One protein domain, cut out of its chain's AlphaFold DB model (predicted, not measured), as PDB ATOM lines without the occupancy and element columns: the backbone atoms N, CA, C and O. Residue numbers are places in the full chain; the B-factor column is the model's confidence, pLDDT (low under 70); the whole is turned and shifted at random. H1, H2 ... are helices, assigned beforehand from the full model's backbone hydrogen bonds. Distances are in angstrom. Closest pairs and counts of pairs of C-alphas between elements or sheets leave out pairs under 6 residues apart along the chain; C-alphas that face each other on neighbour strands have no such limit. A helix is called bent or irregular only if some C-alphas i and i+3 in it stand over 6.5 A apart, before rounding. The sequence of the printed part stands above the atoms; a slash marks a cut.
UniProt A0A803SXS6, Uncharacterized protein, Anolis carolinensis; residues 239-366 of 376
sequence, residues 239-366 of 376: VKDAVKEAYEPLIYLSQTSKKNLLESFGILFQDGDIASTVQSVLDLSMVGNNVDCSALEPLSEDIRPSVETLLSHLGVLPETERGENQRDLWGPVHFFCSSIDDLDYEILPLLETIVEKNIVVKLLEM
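This is residues 239 to 366 of the 376 residues of an uncharacterized protein of Anolis carolinensis (UniProt A0A803SXS6). Four helices, H2, H3, H5 and H6, form a skewed bundle with their centres at the corners of a rough square; H1 packs on H6 and little H4 on H3. H7 packs on one end of H2, and H8 lies beyond it, touching no helix. The printed part has 128 residues with eight named helices, H1 to H8 along the chain, and no named strand: all helix, compact, radius of gyration of the C-alphas 14.4 A, spans 42 by 32 by 26 A.

The hub is H3, residues 272 to 286. It touches H6, residues 326 to 340, opposite ways at 35.2 degrees, only just a steep tilt; C-alphas 275 and 337 are closest, 4.9 A. With residues 274 to 278 alone H3 only just touches H5, residues 304 to 313 (3 pairs of C-alphas within 8 A; closest 278 and 307, 7.7 A). H2, residues 255 to 269, touches H5 opposite ways at 33 degrees, only just a shallow tilt; C-alphas 264 and 310 are closest, 5.5 A. H2 and H3 touch only at the corner. With residues 246 to 250 alone H1, residues 239 to 251, touches H6, C-alphas 247 and 332 being closest, 5.4 A. Every O i to N i+4 pair is within hydrogen-bond range in H5 and H7, but 6 of 9 in H1, 7 of 11 in H2, 10 of 11 in H3, 8 of 11 in H6 and 2 of 3 in H8; H4 is too short.

H1 begins at C-alpha 239 (39.235, 107.557, 27.532), and H8, residues 360 to 366, ends at C-alpha 366 (28.222, 101.954, 14.944). H2 is 22.3 A long, H3 21.5 A and H6 21.4 A. H4 is residues 293 to 296 and H7 residues 348 to 356. H1 is irregular, C-alphas 246 and 249 being 7.4 A apart; H6 only just, C-alphas 328 and 331 being 6.54 A apart.

The C-alphas of Asn 290 and Met 366 are farthest apart, 42.6 A. The printed part has no cut; the link H5 to H6, residues 314 to 325, is long. Mean pLDDT of the printed part is 70.4, and residues 341 to 366 are among those under 70.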
ATOM      1  N   VAL A 239      40.363 106.693  27.925       67.94
ATOM      2  CA  VAL A 239      39.235 107.557  27.532       67.94
ATOM      3  C   VAL A 239      37.902 106.919  27.925       67.94
ATOM      4  O   VAL A 239      37.053 107.602  28.489       67.94
ATOM      5  N   LYS A 240      37.725 105.614  27.680       71.12
ATOM      6  CA  LYS A 240      36.509 104.885  28.077       71.12
ATOM      7  C   LYS A 240      36.295 104.909  29.586       71.12
ATOM      8  O   LYS A 240      35.175 105.162  30.019       71.12
ATOM      9  N   ASP A 241      37.348 104.670  30.358       73.94
ATOM     10  CA  ASP A 241      37.281 104.649  31.818       73.94
ATOM     11  C   ASP A 241      36.934 106.040  32.361       73.94
ATOM     12  O   ASP A 241      36.010 106.161  33.157       73.94
ATOM     13  N   ALA A 242      37.564 107.099  31.838       76.00
ATOM     14  CA  ALA A 242      37.260 108.480  32.219       76.00
ATOM     15  C   ALA A 242      35.818 108.893  31.876       76.00
ATOM     16  O   ALA A 242      35.156 109.553  32.671       76.00
ATOM     17  N   VAL A 243      35.308 108.494  30.703       77.44
ATOM     18  CA  VAL A 243      33.902 108.722  30.326       77.44
ATOM     19  C   VAL A 243      32.965 107.956  31.261       77.44
ATOM     20  O   VAL A 243      31.952 108.499  31.696       77.44
ATOM     21  N   LYS A 244      33.291 106.703  31.590       81.75
ATOM     22  CA  LYS A 244      32.475 105.873  32.481       81.75
ATOM     23  C   LYS A 244      32.414 106.452  33.894       81.75
ATOM     24  O   LYS A 244      31.325 106.537  34.444       81.75
ATOM     25  N   GLU A 245      33.555 106.856  34.444       82.06
ATOM     26  CA  GLU A 245      33.662 107.491  35.761       82.06
ATOM     27  C   GLU A 245      32.874 108.807  35.804       82.06
ATOM     28  O   GLU A 245      32.055 109.016  36.693       82.06
ATOM     29  N   ALA A 246      33.034 109.664  34.792       81.69
ATOM     30  CA  ALA A 246      32.363 110.959  34.756       81.69
ATOM     31  C   ALA A 246      30.833 110.873  34.673       81.69
ATOM     32  O   ALA A 246      30.149 111.757  35.187       81.69
ATOM     33  N   TYR A 247      30.289 109.835  34.031       84.75
ATOM     34  CA  TYR A 247      28.843 109.646  33.873       84.75
ATOM     35  C   TYR A 247      28.242 108.598  34.818       84.75
ATOM     36  O   TYR A 247      27.032 108.370  34.763       84.75
ATOM     37  N   GLU A 248      29.034 107.994  35.709       84.62
ATOM     38  CA  GLU A 248      28.546 107.064  36.736       84.62
ATOM     39  C   GLU A 248      27.375 107.644  37.557       84.62
ATOM     40  O   GLU A 248      26.371 106.939  37.703       84.62
ATOM     41  N   PRO A 249      27.387 108.927  37.989       84.38
ATOM     42  CA  PRO A 249      26.261 109.505  38.728       84.38
ATOM     43  C   PRO A 249      24.934 109.480  37.955       84.38
ATOM     44  O   PRO A 249      23.866 109.336  38.550       84.38
ATOM     45  N   LEU A 250      24.976 109.548  36.617       81.50
ATOM     46  CA  LEU A 250      23.769 109.514  35.785       81.50
ATOM     47  C   LEU A 250      23.105 108.132  35.761       81.50
ATOM     48  O   LEU A 250      21.917 108.028  35.447       81.50
ATOM     49  N   ILE A 251      23.835 107.059  36.086       81.62
ATOM     50  CA  ILE A 251      23.304 105.688  36.085       81.62
ATOM     51  C   ILE A 251      22.188 105.554  37.124       81.62
ATOM     52  O   ILE A 251      21.151 104.949  36.828       81.62
ATOM     53  N   TYR A 252      22.370 106.179  38.287       81.75
ATOM     54  CA  TYR A 252      21.483 106.075  39.446       81.75
ATOM     55  C   TYR A 252      20.263 107.002  39.392       81.75
ATOM     56  O   TYR A 252      19.380 106.887  40.238       81.75
ATOM     57  N   LEU A 253      20.171 107.878  38.386       78.88
ATOM     58  CA  LEU A 253      19.014 108.752  38.210       78.88
ATOM     59  C   LEU A 253      17.726 107.978  37.899       78.88
ATOM     60  O   LEU A 253      17.728 107.006  37.127       78.88
ATOM     61  N   SER A 254      16.607 108.490  38.424       81.06
ATOM     62  CA  SER A 254      15.263 108.039  38.058       81.06
ATOM     63  C   SER A 254      15.014 108.197  36.546       81.06
ATOM     64  O   SER A 254      15.628 109.028  35.871       81.06
ATOM     65  N   GLN A 255      14.095 107.404  35.987       76.75
ATOM     66  CA  GLN A 255      13.748 107.500  34.561       76.75
ATOM     67  C   GLN A 255      13.167 108.874  34.196       76.75
ATOM     68  O   GLN A 255      13.443 109.393  33.115       76.75
ATOM     69  N   THR A 256      12.415 109.486  35.111       75.88
ATOM     70  CA  THR A 256      11.859 110.834  34.941       75.88
ATOM     71  C   THR A 256      12.970 111.879  34.888       75.88
ATOM     72  O   THR A 256      13.013 112.673  33.953       75.88
ATOM     73  N   SER A 257      13.932 111.823  35.816       74.44
ATOM     74  CA  SER A 257      15.071 112.750  35.850       74.44
ATOM     75  C   SER A 257      15.943 112.617  34.595       74.44
ATOM     76  O   SER A 257      16.331 113.622  34.005       74.44
ATOM     77  N   LYS A 258      16.190 111.385  34.120       78.06
ATOM     78  CA  LYS A 258      16.914 111.129  32.859       78.06
ATOM     79  C   LYS A 258      16.210 111.742  31.652       78.06
ATOM     80  O   LYS A 258      16.870 112.330  30.799       78.06
ATOM     81  N   LYS A 259      14.884 111.607  31.579       75.06
ATOM     82  CA  LYS A 259      14.078 112.168  30.492       75.06
ATOM     83  C   LYS A 259      14.127 113.697  30.495       75.06
ATOM     84  O   LYS A 259      14.442 114.279  29.462       75.06
ATOM     85  N   ASN A 260      13.902 114.323  31.650       74.31
ATOM     86  CA  ASN A 260      13.924 115.782  31.787       74.31
ATOM     87  C   ASN A 260      15.303 116.365  31.431       74.31
ATOM     88  O   ASN A 260      15.396 117.372  30.727       74.31
ATOM     89  N   LEU A 261      16.382 115.701  31.863       77.06
ATOM     90  CA  LEU A 261      17.756 116.084  31.538       77.06
ATOM     91  C   LEU A 261      18.035 115.972  30.030       77.06
ATOM     92  O   LEU A 261      18.606 116.885  29.440       77.06
ATOM     93  N   LEU A 262      17.596 114.883  29.388       74.38
ATOM     94  CA  LEU A 262      17.789 114.667  27.952       74.38
ATOM     95  C   LEU A 262      17.016 115.685  27.101       74.38
ATOM     96  O   LEU A 262      17.568 116.207  26.134       74.38
ATOM     97  N   GLU A 263      15.767 115.984  27.469       72.44
ATOM     98  CA  GLU A 263      14.962 117.027  26.816       72.44
ATOM     99  C   GLU A 263      15.623 118.404  26.961       72.44
ATOM    100  O   GLU A 263      15.666 119.177  26.004       72.44
ATOM    101  N   SER A 264      16.234 118.668  28.118       74.62
ATOM    102  CA  SER A 264      16.965 119.911  28.375       74.62
ATOM    103  C   SER A 264      18.296 119.985  27.615       74.62
ATOM    104  O   SER A 264      18.707 121.067  27.224       74.62
ATOM    105  N   PHE A 265      18.979 118.866  27.346       75.62
ATOM    106  CA  PHE A 265      20.267 118.860  26.636       75.62
ATOM    107  C   PHE A 265      20.185 119.253  25.165       75.62
ATOM    108  O   PHE A 265      21.195 119.685  24.612       75.62
ATOM    109  N   GLY A 266      19.008 119.156  24.538       69.75
ATOM    110  CA  GLY A 266      18.804 119.632  23.169       69.75
ATOM    111  C   GLY A 266      19.264 121.082  22.979       69.75
ATOM    112  O   GLY A 266      19.865 121.411  21.959       69.75
ATOM    113  N   ILE A 267      19.090 121.922  24.009       75.50
ATOM    114  CA  ILE A 267      19.453 123.345  23.970       75.50
ATOM    115  C   ILE A 267      20.965 123.570  23.868       75.50
ATOM    116  O   ILE A 267      21.395 124.548  23.266       75.50
ATOM    117  N   LEU A 268      21.785 122.658  24.406       76.12
ATOM    118  CA  LEU A 268      23.249 122.791  24.416       76.12
ATOM    119  C   LEU A 268      23.852 122.673  23.010       76.12
ATOM    120  O   LEU A 268      24.979 123.101  22.780       76.12
ATOM    121  N   PHE A 269      23.104 122.099  22.065       71.44
ATOM    122  CA  PHE A 269      23.530 121.938  20.677       71.44
ATOM    123  C   PHE A 269      23.096 123.091  19.765       71.44
ATOM    124  O   PHE A 269      23.557 123.167  18.626       71.44
ATOM    125  N   GLN A 270      22.233 123.989  20.250       67.38
ATOM    126  CA  GLN A 270      21.692 125.092  19.451       67.38
ATOM    127  C   GLN A 270      22.702 126.220  19.246       67.38
ATOM    128  O   GLN A 270      22.708 126.869  18.198       67.38
ATOM    129  N   ASP A 271      23.560 126.452  20.240       65.75
ATOM    130  CA  ASP A 271      24.604 127.468  20.207       65.75
ATOM    131  C   ASP A 271      25.767 127.051  21.112       65.75
ATOM    132  O   ASP A 271      25.562 126.719  22.279       65.75
ATOM    133  N   GLY A 272      26.997 127.106  20.596       63.59
ATOM    134  CA  GLY A 272      28.195 126.787  21.382       63.59
ATOM    135  C   GLY A 272      28.396 127.722  22.581       63.59
ATOM    136  O   GLY A 272      29.005 127.338  23.578       63.59
ATOM    137  N   ASP A 273      27.826 128.928  22.538       69.44
ATOM    138  CA  ASP A 273      27.894 129.862  23.664       69.44
ATOM    139  C   ASP A 273      27.034 129.391  24.861       69.44
ATOM    140  O   ASP A 273      27.331 129.733  26.006       69.44
ATOM    141  N   ILE A 274      26.005 128.559  24.636       76.25
ATOM    142  CA  ILE A 274      25.142 128.029  25.709       76.25
ATOM    143  C   ILE A 274      25.922 127.036  26.572       76.25
ATOM    144  O   ILE A 274      25.890 127.145  27.796       76.25
ATOM    145  N   ALA A 275      26.649 126.098  25.955       80.94
ATOM    146  CA  ALA A 275      27.446 125.107  26.680       80.94
ATOM    147  C   ALA A 275      28.514 125.774  27.563       80.94
ATOM    148  O   ALA A 275      28.603 125.465  28.751       80.94
ATOM    149  N   SER A 276      29.245 126.755  27.023       75.56
ATOM    150  CA  SER A 276      30.251 127.513  27.780       75.56
ATOM    151  C   SER A 276      29.654 128.384  28.901       75.56
ATOM    152  O   SER A 276      30.239 128.491  29.984       75.56
ATOM    153  N   THR A 277      28.461 128.957  28.695       79.62
ATOM    154  CA  THR A 277      27.737 129.711  29.736       79.62
ATOM    155  C   THR A 277      27.284 128.789  30.870       79.62
ATOM    156  O   THR A 277      27.554 129.069  32.039       79.62
ATOM    157  N   VAL A 278      26.665 127.650  30.539       84.00
ATOM    158  CA  VAL A 278      26.260 126.630  31.521       84.00
ATOM    159  C   VAL A 278      27.476 126.099  32.276       84.00
ATOM    160  O   VAL A 278      27.432 125.976  33.498       84.00
ATOM    161  N   GLN A 279      28.585 125.845  31.579       82.31
ATOM    162  CA  GLN A 279      29.837 125.426  32.200       82.31
ATOM    163  C   GLN A 279      30.331 126.446  33.236       82.31
ATOM    164  O   GLN A 279      30.604 126.071  34.374       82.31
ATOM    165  N   SER A 280      30.370 127.729  32.868       78.62
ATOM    166  CA  SER A 280      30.818 128.812  33.754       78.62
ATOM    167  C   SER A 280      29.939 128.936  35.005       78.62
ATOM    168  O   SER A 280      30.436 129.140  36.113       78.62
ATOM    169  N   VAL A 281      28.624 128.763  34.848       82.12
ATOM    170  CA  VAL A 281      27.667 128.736  35.961       82.12
ATOM    171  C   VAL A 281      27.923 127.550  36.899       82.12
ATOM    172  O   VAL A 281      27.915 127.710  38.123       82.12
ATOM    173  N   LEU A 282      28.189 126.364  36.348       81.75
ATOM    174  CA  LEU A 282      28.508 125.176  37.144       81.75
ATOM    175  C   LEU A 282      29.836 125.332  37.891       81.75
ATOM    176  O   LEU A 282      29.924 124.916  39.046       81.75
ATOM    177  N   ASP A 283      30.839 125.969  37.285       78.50
ATOM    178  CA  ASP A 283      32.111 126.278  37.946       78.50
ATOM    179  C   ASP A 283      31.911 127.170  39.173       78.50
ATOM    180  O   ASP A 283      32.390 126.846  40.264       78.50
ATOM    181  N   LEU A 284      31.135 128.248  39.036       74.69
ATOM    182  CA  LEU A 284      30.792 129.125  40.160       74.69
ATOM    183  C   LEU A 284      30.014 128.381  41.255       74.69
ATOM    184  O   LEU A 284      30.301 128.556  42.444       74.69
ATOM    185  N   SER A 285      29.081 127.512  40.859       76.81
ATOM    186  CA  SER A 285      28.279 126.703  41.783       76.81
ATOM    187  C   SER A 285      29.138 125.712  42.572       76.81
ATOM    188  O   SER A 285      28.994 125.591  43.789       76.81
ATOM    189  N   MET A 286      30.081 125.030  41.909       71.75
ATOM    190  CA  MET A 286      31.007 124.079  42.539       71.75
ATOM    191  C   MET A 286      31.935 124.743  43.566       71.75
ATOM    192  O   MET A 286      32.345 124.091  44.526       71.75
ATOM    193  N   VAL A 287      32.247 126.030  43.389       71.38
ATOM    194  CA  VAL A 287      33.050 126.831  44.331       71.38
ATOM    195  C   VAL A 287      32.222 127.300  45.544       71.38
ATOM    196  O   VAL A 287      32.785 127.766  46.532       71.38
ATOM    197  N   GLY A 288      30.897 127.112  45.522       65.00
ATOM    198  CA  GLY A 288      29.990 127.477  46.613       65.00
ATOM    199  C   GLY A 288      29.475 128.915  46.546       65.00
ATOM    200  O   GLY A 288      28.937 129.411  47.535       65.00
ATOM    201  N   ASN A 289      29.625 129.585  45.400       60.12
ATOM    202  CA  ASN A 289      29.057 130.910  45.187       60.12
ATOM    203  C   ASN A 289      27.556 130.805  44.897       60.12
ATOM    204  O   ASN A 289      27.111 129.888  44.208       60.12
ATOM    205  N   ASN A 290      26.779 131.762  45.406       60.38
ATOM    206  CA  ASN A 290      25.360 131.867  45.085       60.38
ATOM    207  C   ASN A 290      25.243 132.376  43.641       60.38
ATOM    208  O   ASN A 290      25.623 133.513  43.360       60.38
ATOM    209  N   VAL A 291      24.809 131.515  42.724       62.50
ATOM    210  CA  VAL A 291      24.634 131.877  41.314       62.50
ATOM    211  C   VAL A 291      23.260 132.521  41.152       62.50
ATOM    212  O   VAL A 291      22.255 131.915  41.508       62.50
ATOM    213  N   ASP A 292      23.227 133.741  40.619       63.66
ATOM    214  CA  ASP A 292      21.997 134.431  40.214       63.66
ATOM    215  C   ASP A 292      21.827 134.375  38.683       63.66
ATOM    216  O   ASP A 292      22.785 134.123  37.940       63.66
ATOM    217  N   CYS A 293      20.618 134.654  38.193       60.00
ATOM    218  CA  CYS A 293      20.275 134.693  36.770       60.00
ATOM    219  C   CYS A 293      21.081 135.737  35.975       60.00
ATOM    220  O   CYS A 293      21.123 135.666  34.747       60.00
ATOM    221  N   SER A 294      21.787 136.661  36.639       63.94
ATOM    222  CA  SER A 294      22.692 137.620  35.990       63.94
ATOM    223  C   SER A 294      23.825 136.941  35.206       63.94
ATOM    224  O   SER A 294      24.313 137.486  34.220       63.94
ATOM    225  N   ALA A 295      24.225 135.718  35.581       65.12
ATOM    226  CA  ALA A 295      25.211 134.937  34.826       65.12
ATOM    227  C   ALA A 295      24.709 134.508  33.429       65.12
ATOM    228  O   ALA A 295      25.506 134.084  32.592       65.12
ATOM    229  N   LEU A 296      23.401 134.632  33.170       70.62
ATOM    230  CA  LEU A 296      22.738 134.292  31.910       70.62
ATOM    231  C   LEU A 296      22.439 135.519  31.030       70.62
ATOM    232  O   LEU A 296      21.884 135.359  29.942       70.62
ATOM    233  N   GLU A 297      22.820 136.730  31.456       69.31
ATOM    234  CA  GLU A 297      22.706 137.965  30.659       69.31
ATOM    235  C   GLU A 297      23.331 137.881  29.253       69.31
ATOM    236  O   GLU A 297      22.755 138.453  28.325       69.31
ATOM    237  N   PRO A 298      24.453 137.161  29.028       66.69
ATOM    238  CA  PRO A 298      25.023 137.013  27.687       66.69
ATOM    239  C   PRO A 298      24.139 136.228  26.707       66.69
ATOM    240  O   PRO A 298      24.377 136.280  25.497       66.69
ATOM    241  N   LEU A 299      23.151 135.477  27.204       71.44
ATOM    242  CA  LEU A 299      22.251 134.671  26.384       71.44
ATOM    243  C   LEU A 299      21.051 135.486  25.905       71.44
ATOM    244  O   LEU A 299      20.548 136.371  26.602       71.44
ATOM    245  N   SER A 300      20.562 135.139  24.716       70.25
ATOM    246  CA  SER A 300      19.382 135.764  24.136       70.25
ATOM    247  C   SER A 300      18.113 135.424  24.925       70.25
ATOM    248  O   SER A 300      17.962 134.330  25.475       70.25
ATOM    249  N   GLU A 301      17.190 136.386  24.974       73.31
ATOM    250  CA  GLU A 301      15.953 136.317  25.767       73.31
ATOM    251  C   GLU A 301      15.041 135.138  25.377       73.31
ATOM    252  O   GLU A 301      14.262 134.656  26.192       73.31
ATOM    253  N   ASP A 302      15.147 134.633  24.147       72.50
ATOM    254  CA  ASP A 302      14.391 133.479  23.649       72.50
ATOM    255  C   ASP A 302      14.917 132.127  24.158       72.50
ATOM    256  O   ASP A 302      14.146 131.174  24.258       72.50
ATOM    257  N   ILE A 303      16.207 132.039  24.499       73.94
ATOM    258  CA  ILE A 303      16.869 130.789  24.914       73.94
ATOM    259  C   ILE A 303      17.016 130.716  26.439       73.94
ATOM    260  O   ILE A 303      16.998 129.623  27.015       73.94
ATOM    261  N   ARG A 304      17.125 131.871  27.111       79.88
ATOM    262  CA  ARG A 304      17.329 131.970  28.565       79.88
ATOM    263  C   ARG A 304      16.358 131.109  29.395       79.88
ATOM    264  O   ARG A 304      16.866 130.355  30.225       79.88
ATOM    265  N   PRO A 305      15.033 131.081  29.136       81.44
ATOM    266  CA  PRO A 305      14.105 130.267  29.930       81.44
ATOM    267  C   PRO A 305      14.412 128.764  29.869       81.44
ATOM    268  O   PRO A 305      14.240 128.029  30.844       81.44
ATOM    269  N   SER A 306      14.900 128.282  28.725       78.62
ATOM    270  CA  SER A 306      15.266 126.874  28.569       78.62
ATOM    271  C   SER A 306      16.565 126.534  29.305       78.62
ATOM    272  O   SER A 306      16.682 125.443  29.862       78.62
ATOM    273  N   VAL A 307      17.520 127.470  29.369       83.06
ATOM    274  CA  VAL A 307      18.747 127.309  30.170       83.06
ATOM    275  C   VAL A 307      18.442 127.353  31.665       83.06
ATOM    276  O   VAL A 307      18.962 126.530  32.412       83.06
ATOM    277  N   GLU A 308      17.558 128.247  32.101       83.50
ATOM    278  CA  GLU A 308      17.091 128.308  33.491       83.50
ATOM    279  C   GLU A 308      16.397 127.006  33.905       83.50
ATOM    280  O   GLU A 308      16.663 126.478  34.983       83.50
ATOM    281  N   THR A 309      15.587 126.428  33.015       83.12
ATOM    282  CA  THR A 309      14.958 125.117  33.234       83.12
ATOM    283  C   THR A 309      16.010 124.017  33.416       83.12
ATOM    284  O   THR A 309      15.933 123.233  34.363       83.12
ATOM    285  N   LEU A 310      17.044 123.976  32.561       85.00
ATOM    286  CA  LEU A 310      18.164 123.037  32.710       85.00
ATOM    287  C   LEU A 310      18.874 123.222  34.060       85.00
ATOM    288  O   LEU A 310      19.107 122.247  34.765       85.00
ATOM    289  N   LEU A 311      19.208 124.458  34.435       84.31
ATOM    290  CA  LEU A 311      19.899 124.760  35.693       84.31
ATOM    291  C   LEU A 311      19.046 124.443  36.929       84.31
ATOM    292  O   LEU A 311      19.584 124.009  37.950       84.31
ATOM    293  N   SER A 312      17.727 124.591  36.824       81.69
ATOM    294  CA  SER A 312      16.770 124.192  37.861       81.69
ATOM    295  C   SER A 312      16.732 122.671  38.027       81.69
ATOM    296  O   SER A 312      16.815 122.174  39.147       81.69
ATOM    297  N   HIS A 313      16.745 121.907  36.926       78.81
ATOM    298  CA  HIS A 313      16.881 120.442  36.978       78.81
ATOM    299  C   HIS A 313      18.201 119.976  37.619       78.81
ATOM    300  O   HIS A 313      18.268 118.871  38.159       78.81
ATOM    301  N   LEU A 314      19.247 120.806  37.572       79.12
ATOM    302  CA  LEU A 314      20.538 120.549  38.220       79.12
ATOM    303  C   LEU A 314      20.595 121.043  39.670       79.12
ATOM    304  O   LEU A 314      21.624 120.873  40.324       79.12
ATOM    305  N   GLY A 315      19.531 121.664  40.183       75.94
ATOM    306  CA  GLY A 315      19.505 122.234  41.530       75.94
ATOM    307  C   GLY A 315      20.470 123.407  41.720       75.94
ATOM    308  O   GLY A 315      20.903 123.664  42.844       75.94
ATOM    309  N   VAL A 316      20.858 124.074  40.625       77.06
ATOM    310  CA  VAL A 316      21.663 125.306  40.649       77.06
ATOM    311  C   VAL A 316      20.766 126.502  40.953       77.06
ATOM    312  O   VAL A 316      21.107 127.322  41.801       77.06
ATOM    313  N   LEU A 317      19.602 126.567  40.298       72.88
ATOM    314  CA  LEU A 317      18.563 127.554  40.579       72.88
ATOM    315  C   LEU A 317      17.500 126.949  41.511       72.88
ATOM    316  O   LEU A 317      17.188 125.760  41.399       72.88
ATOM    317  N   PRO A 318      16.951 127.728  42.455       61.75
ATOM    318  CA  PRO A 318      15.935 127.236  43.373       61.75
ATOM    319  C   PRO A 318      14.567 127.119  42.682       61.75
ATOM    320  O   PRO A 318      13.919 128.130  42.435       61.75
ATOM    321  N   GLU A 319      14.077 125.893  42.477       54.66
ATOM    322  CA  GLU A 319      12.641 125.618  42.320       54.66
ATOM    323  C   GLU A 319      12.117 124.659  43.405       54.66
ATOM    324  O   GLU A 319      12.856 123.899  44.033       54.66
ATOM    325  N   THR A 320      10.814 124.777  43.663       45.38
ATOM    326  CA  THR A 320      10.072 124.564  44.921       45.38
ATOM    327  C   THR A 320      10.115 123.168  45.561       45.38
ATOM    328  O   THR A 320       9.617 123.014  46.673       45.38
ATOM    329  N   GLU A 321      10.745 122.150  44.978       46.66
ATOM    330  CA  GLU A 321      10.785 120.814  45.588       46.66
ATOM    331  C   GLU A 321      12.192 120.213  45.553       46.66
ATOM    332  O   GLU A 321      12.696 119.744  44.533       46.66
ATOM    333  N   ARG A 322      12.846 120.222  46.721       50.38
ATOM    334  CA  ARG A 322      14.168 119.630  46.948       50.38
ATOM    335  C   ARG A 322      14.059 118.097  46.926       50.38
ATOM    336  O   ARG A 322      13.933 117.469  47.975       50.38
ATOM    337  N   GLY A 323      14.095 117.515  45.733       51.00
ATOM    338  CA  GLY A 323      14.140 116.071  45.502       51.00
ATOM    339  C   GLY A 323      15.480 115.618  44.914       51.00
ATOM    340  O   GLY A 323      15.882 116.103  43.863       51.00
ATOM    341  N   GLU A 324      16.119 114.646  45.575       54.25
ATOM    342  CA  GLU A 324      17.379 113.969  45.195       54.25
ATOM    343  C   GLU A 324      18.662 114.837  45.239       54.25
ATOM    344  O   GLU A 324      18.629 116.065  45.190       54.25
ATOM    345  N   ASN A 325      19.830 114.194  45.397       55.81
ATOM    346  CA  ASN A 325      21.148 114.847  45.454       55.81
ATOM    347  C   ASN A 325      21.560 115.395  44.069       55.81
ATOM    348  O   ASN A 325      22.464 114.889  43.414       55.81
ATOM    349  N   GLN A 326      20.909 116.467  43.620       64.25
ATOM    350  CA  GLN A 326      21.118 117.096  42.307       64.25
ATOM    351  C   GLN A 326      22.544 117.658  42.110       64.25
ATOM    352  O   GLN A 326      22.999 117.814  40.979       64.25
ATOM    353  N   ARG A 327      23.298 117.875  43.199       62.84
ATOM    354  CA  ARG A 327      24.719 118.283  43.160       62.84
ATOM    355  C   ARG A 327      25.632 117.249  42.498       62.84
ATOM    356  O   ARG A 327      26.641 117.629  41.908       62.84
ATOM    357  N   ASP A 328      25.257 115.971  42.530       71.69
ATOM    358  CA  ASP A 328      26.030 114.892  41.901       71.69
ATOM    359  C   ASP A 328      25.949 114.943  40.359       71.69
ATOM    360  O   ASP A 328      26.697 114.255  39.664       71.69
ATOM    361  N   LEU A 329      25.080 115.803  39.806       79.00
ATOM    362  CA  LEU A 329      24.904 116.017  38.366       79.00
ATOM    363  C   LEU A 329      25.777 117.136  37.798       79.00
ATOM    364  O   LEU A 329      25.994 117.176  36.586       79.00
ATOM    365  N   TRP A 330      26.331 118.011  38.641       83.00
ATOM    366  CA  TRP A 330      27.150 119.135  38.178       83.00
ATOM    367  C   TRP A 330      28.407 118.656  37.458       83.00
ATOM    368  O   TRP A 330      28.723 119.149  36.381       83.00
ATOM    369  N   GLY A 331      29.087 117.647  38.010       80.31
ATOM    370  CA  GLY A 331      30.269 117.034  37.400       80.31
ATOM    371  C   GLY A 331      29.994 116.455  36.005       80.31
ATOM    372  O   GLY A 331      30.654 116.879  35.052       80.31
ATOM    373  N   PRO A 332      29.014 115.542  35.853       85.12
ATOM    374  CA  PRO A 332      28.622 114.991  34.558       85.12
ATOM    375  C   PRO A 332      28.225 116.049  33.519       85.12
ATOM    376  O   PRO A 332      28.665 115.980  32.370       85.12
ATOM    377  N   VAL A 333      27.420 117.051  33.897       84.81
ATOM    378  CA  VAL A 333      26.986 118.098  32.954       84.81
ATOM    379  C   VAL A 333      28.134 119.029  32.588       84.81
ATOM    380  O   VAL A 333      28.301 119.353  31.415       84.81
ATOM    381  N   HIS A 334      28.969 119.411  33.553       84.31
ATOM    382  CA  HIS A 334      30.174 120.192  33.291       84.31
ATOM    383  C   HIS A 334      31.117 119.442  32.334       84.31
ATOM    384  O   HIS A 334      31.641 120.025  31.384       84.31
ATOM    385  N   PHE A 335      31.320 118.136  32.551       80.69
ATOM    386  CA  PHE A 335      32.114 117.267  31.673       80.69
ATOM    387  C   PHE A 335      31.546 117.230  30.249       80.69
ATOM    388  O   PHE A 335      32.298 117.308  29.275       80.69
ATOM    389  N   PHE A 336      30.222 117.146  30.121       82.75
ATOM    390  CA  PHE A 336      29.541 117.166  28.832       82.75
ATOM    391  C   PHE A 336      29.689 118.510  28.112       82.75
ATOM    392  O   PHE A 336      30.080 118.521  26.947       82.75
ATOM    393  N   CYS A 337      29.474 119.631  28.808       80.62
ATOM    394  CA  CYS A 337      29.660 120.975  28.250       80.62
ATOM    395  C   CYS A 337      31.107 121.184  27.793       80.62
ATOM    396  O   CYS A 337      31.332 121.587  26.660       80.62
ATOM    397  N   SER A 338      32.083 120.772  28.612       73.88
ATOM    398  CA  SER A 338      33.504 120.796  28.238       73.88
ATOM    399  C   SER A 338      33.792 119.976  26.978       73.88
ATOM    400  O   SER A 338      34.600 120.379  26.149       73.88
ATOM    401  N   SER A 339      33.130 118.822  26.837       76.12
ATOM    402  CA  SER A 339      33.278 117.961  25.664       76.12
ATOM    403  C   SER A 339      32.660 118.600  24.417       76.12
ATOM    404  O   SER A 339      33.252 118.509  23.348       76.12
ATOM    405  N   ILE A 340      31.501 119.256  24.548       74.19
ATOM    406  CA  ILE A 340      30.832 120.006  23.474       74.19
ATOM    407  C   ILE A 340      31.665 121.215  23.036       74.19
ATOM    408  O   ILE A 340      31.817 121.434  21.839       74.19
ATOM    409  N   ASP A 341      32.253 121.952  23.978       67.75
ATOM    410  CA  ASP A 341      33.102 123.131  23.738       67.75
ATOM    411  C   ASP A 341      34.359 122.839  22.896       67.75
ATOM    412  O   ASP A 341      35.006 123.755  22.359       67.75
ATOM    413  N   ASP A 342      34.736 121.564  22.834       64.00
ATOM    414  CA  ASP A 342      35.846 121.048  22.044       64.00
ATOM    415  C   ASP A 342      35.394 120.362  20.747       64.00
ATOM    416  O   ASP A 342      36.232 120.112  19.874       64.00
ATOM    417  N   LEU A 343      34.092 120.106  20.576       63.66
ATOM    418  CA  LEU A 343      33.543 119.698  19.290       63.66
ATOM    419  C   LEU A 343      33.544 120.877  18.324       63.66
ATOM    420  O   LEU A 343      33.332 122.033  18.688       63.66
ATOM    421  N   ASP A 344      33.736 120.554  17.052       53.84
ATOM    422  CA  ASP A 344      33.477 121.520  16.004       53.84
ATOM    423  C   ASP A 344      31.977 121.860  15.995       53.84
ATOM    424  O   ASP A 344      31.125 120.962  16.001       53.84
ATOM    425  N   TYR A 345      31.645 123.154  15.966       52.59
ATOM    426  CA  TYR A 345      30.263 123.654  15.909       52.59
ATOM    427  C   TYR A 345      29.508 123.094  14.690       52.59
ATOM    428  O   TYR A 345      28.282 123.051  14.668       52.59
ATOM    429  N   GLU A 346      30.242 122.599  13.696       52.28
ATOM    430  CA  GLU A 346      29.753 121.874  12.523       52.28
ATOM    431  C   GLU A 346      28.984 120.590  12.839       52.28
ATOM    432  O   GLU A 346      28.147 120.163  12.040       52.28
ATOM    433  N   ILE A 347      29.290 119.954  13.972       54.97
ATOM    434  CA  ILE A 347      28.719 118.668  14.386       54.97
ATOM    435  C   ILE A 347      27.501 118.885  15.299       54.97
ATOM    436  O   ILE A 347      26.662 117.992  15.423       54.97
ATOM    437  N   LEU A 348      27.345 120.074  15.891       61.22
ATOM    438  CA  LEU A 348      26.284 120.358  16.863       61.22
ATOM    439  C   LEU A 348      24.867 120.251  16.271       61.22
ATOM    440  O   LEU A 348      24.071 119.519  16.859       61.22
ATOM    441  N   PRO A 349      24.546 120.802  15.078       57.06
ATOM    442  CA  PRO A 349      23.216 120.625  14.478       57.06
ATOM    443  C   PRO A 349      22.894 119.159  14.150       57.06
ATOM    444  O   PRO A 349      21.736 118.734  14.151       57.06
ATOM    445  N   LEU A 350      23.927 118.353  13.870       59.78
ATOM    446  CA  LEU A 350      23.766 116.917  13.657       59.78
ATOM    447  C   LEU A 350      23.432 116.212  14.969       59.78
ATOM    448  O   LEU A 350      22.528 115.382  14.990       59.78
ATOM    449  N   LEU A 351      24.133 116.549  16.054       64.12
ATOM    450  CA  LEU A 351      23.861 116.006  17.384       64.12
ATOM    451  C   LEU A 351      22.475 116.415  17.892       64.12
ATOM    452  O   LEU A 351      21.765 115.545  18.387       64.12
ATOM    453  N   GLU A 352      22.051 117.665  17.673       61.78
ATOM    454  CA  GLU A 352      20.687 118.135  17.959       61.78
ATOM    455  C   GLU A 352      19.659 117.233  17.265       61.78
ATOM    456  O   GLU A 352      18.819 116.611  17.916       61.78
ATOM    457  N   THR A 353      19.807 117.042  15.950       60.00
ATOM    458  CA  THR A 353      18.880 116.215  15.165       60.00
ATOM    459  C   THR A 353      18.897 114.739  15.601       60.00
ATOM    460  O   THR A 353      17.876 114.052  15.561       60.00
ATOM    461  N   ILE A 354      20.054 114.215  16.023       60.72
ATOM    462  CA  ILE A 354      20.199 112.840  16.531       60.72
ATOM    463  C   ILE A 354      19.475 112.663  17.875       60.72
ATOM    464  O   ILE A 354      18.856 111.614  18.100       60.72
ATOM    465  N   VAL A 355      19.560 113.666  18.753       64.06
ATOM    466  CA  VAL A 355      18.916 113.684  20.073       64.06
ATOM    467  C   VAL A 355      17.403 113.844  19.932       64.06
ATOM    468  O   VAL A 355      16.674 113.009  20.466       64.06
ATOM    469  N   GLU A 356      16.920 114.798  19.127       61.84
ATOM    470  CA  GLU A 356      15.484 115.006  18.855       61.84
ATOM    471  C   GLU A 356      14.786 113.742  18.340       61.84
ATOM    472  O   GLU A 356      13.614 113.480  18.615       61.84
ATOM    473  N   LYS A 357      15.506 112.947  17.549       57.53
ATOM    474  CA  LYS A 357      14.979 111.731  16.930       57.53
ATOM    475  C   LYS A 357      15.210 110.478  17.782       57.53
ATOM    476  O   LYS A 357      14.784 109.400  17.373       57.53
ATOM    477  N   ASN A 358      15.847 110.613  18.950       60.19
ATOM    478  CA  ASN A 358      16.163 109.541  19.898       60.19
ATOM    479  C   ASN A 358      16.959 108.369  19.275       60.19
ATOM    480  O   ASN A 358      16.696 107.193  19.534       60.19
ATOM    481  N   ILE A 359      17.926 108.676  18.399       58.75
ATOM    482  CA  ILE A 359      18.721 107.669  17.657       58.75
ATOM    483  C   ILE A 359      20.118 107.462  18.277       58.75
ATOM    484  O   ILE A 359      20.867 106.588  17.843       58.75
ATOM    485  N   VAL A 360      20.466 108.212  19.328       57.28
ATOM    486  CA  VAL A 360      21.798 108.235  19.971       57.28
ATOM    487  C   VAL A 360      22.373 106.826  20.211       57.28
ATOM    488  O   VAL A 360      23.523 106.563  19.860       57.28
ATOM    489  N   VAL A 361      21.554 105.893  20.712       52.59
ATOM    490  CA  VAL A 361      21.960 104.504  21.013       52.59
ATOM    491  C   VAL A 361      22.449 103.759  19.763       52.59
ATOM    492  O   VAL A 361      23.507 103.135  19.792       52.59
ATOM    493  N   LYS A 362      21.755 103.895  18.626       51.50
ATOM    494  CA  LYS A 362      22.127 103.217  17.368       51.50
ATOM    495  C   LYS A 362      23.410 103.776  16.747       51.50
ATOM    496  O   LYS A 362      24.111 103.058  16.046       51.50
ATOM    497  N   LEU A 363      23.731 105.050  16.983       46.69
ATOM    498  CA  LEU A 363      24.955 105.683  16.472       46.69
ATOM    499  C   LEU A 363      26.197 105.317  17.287       46.69
ATOM    500  O   LEU A 363      27.266 105.111  16.706       46.69
ATOM    501  N   LEU A 364      26.060 105.196  18.610       49.59
ATOM    502  CA  LEU A 364      27.142 104.742  19.487       49.59
ATOM    503  C   LEU A 364      27.538 103.287  19.188       49.59
ATOM    504  O   LEU A 364      28.726 102.973  19.141       49.59
ATOM    505  N   GLU A 365      26.565 102.431  18.865       46.28
ATOM    506  CA  GLU A 365      26.803 101.044  18.435       46.28
ATOM    507  C   GLU A 365      27.556 100.920  17.096       46.28
ATOM    508  O   GLU A 365      28.195  99.896  16.855       46.28
ATOM    509  N   MET A 366      27.508 101.942  16.231       40.19
ATOM    510  CA  MET A 366      28.222 101.954  14.944       40.19
ATOM    511  C   MET A 366      29.649 102.515  15.030       40.19
ATOM    512  O   MET A 366      30.481 102.168  14.193       40.19
TER     513      MET A 366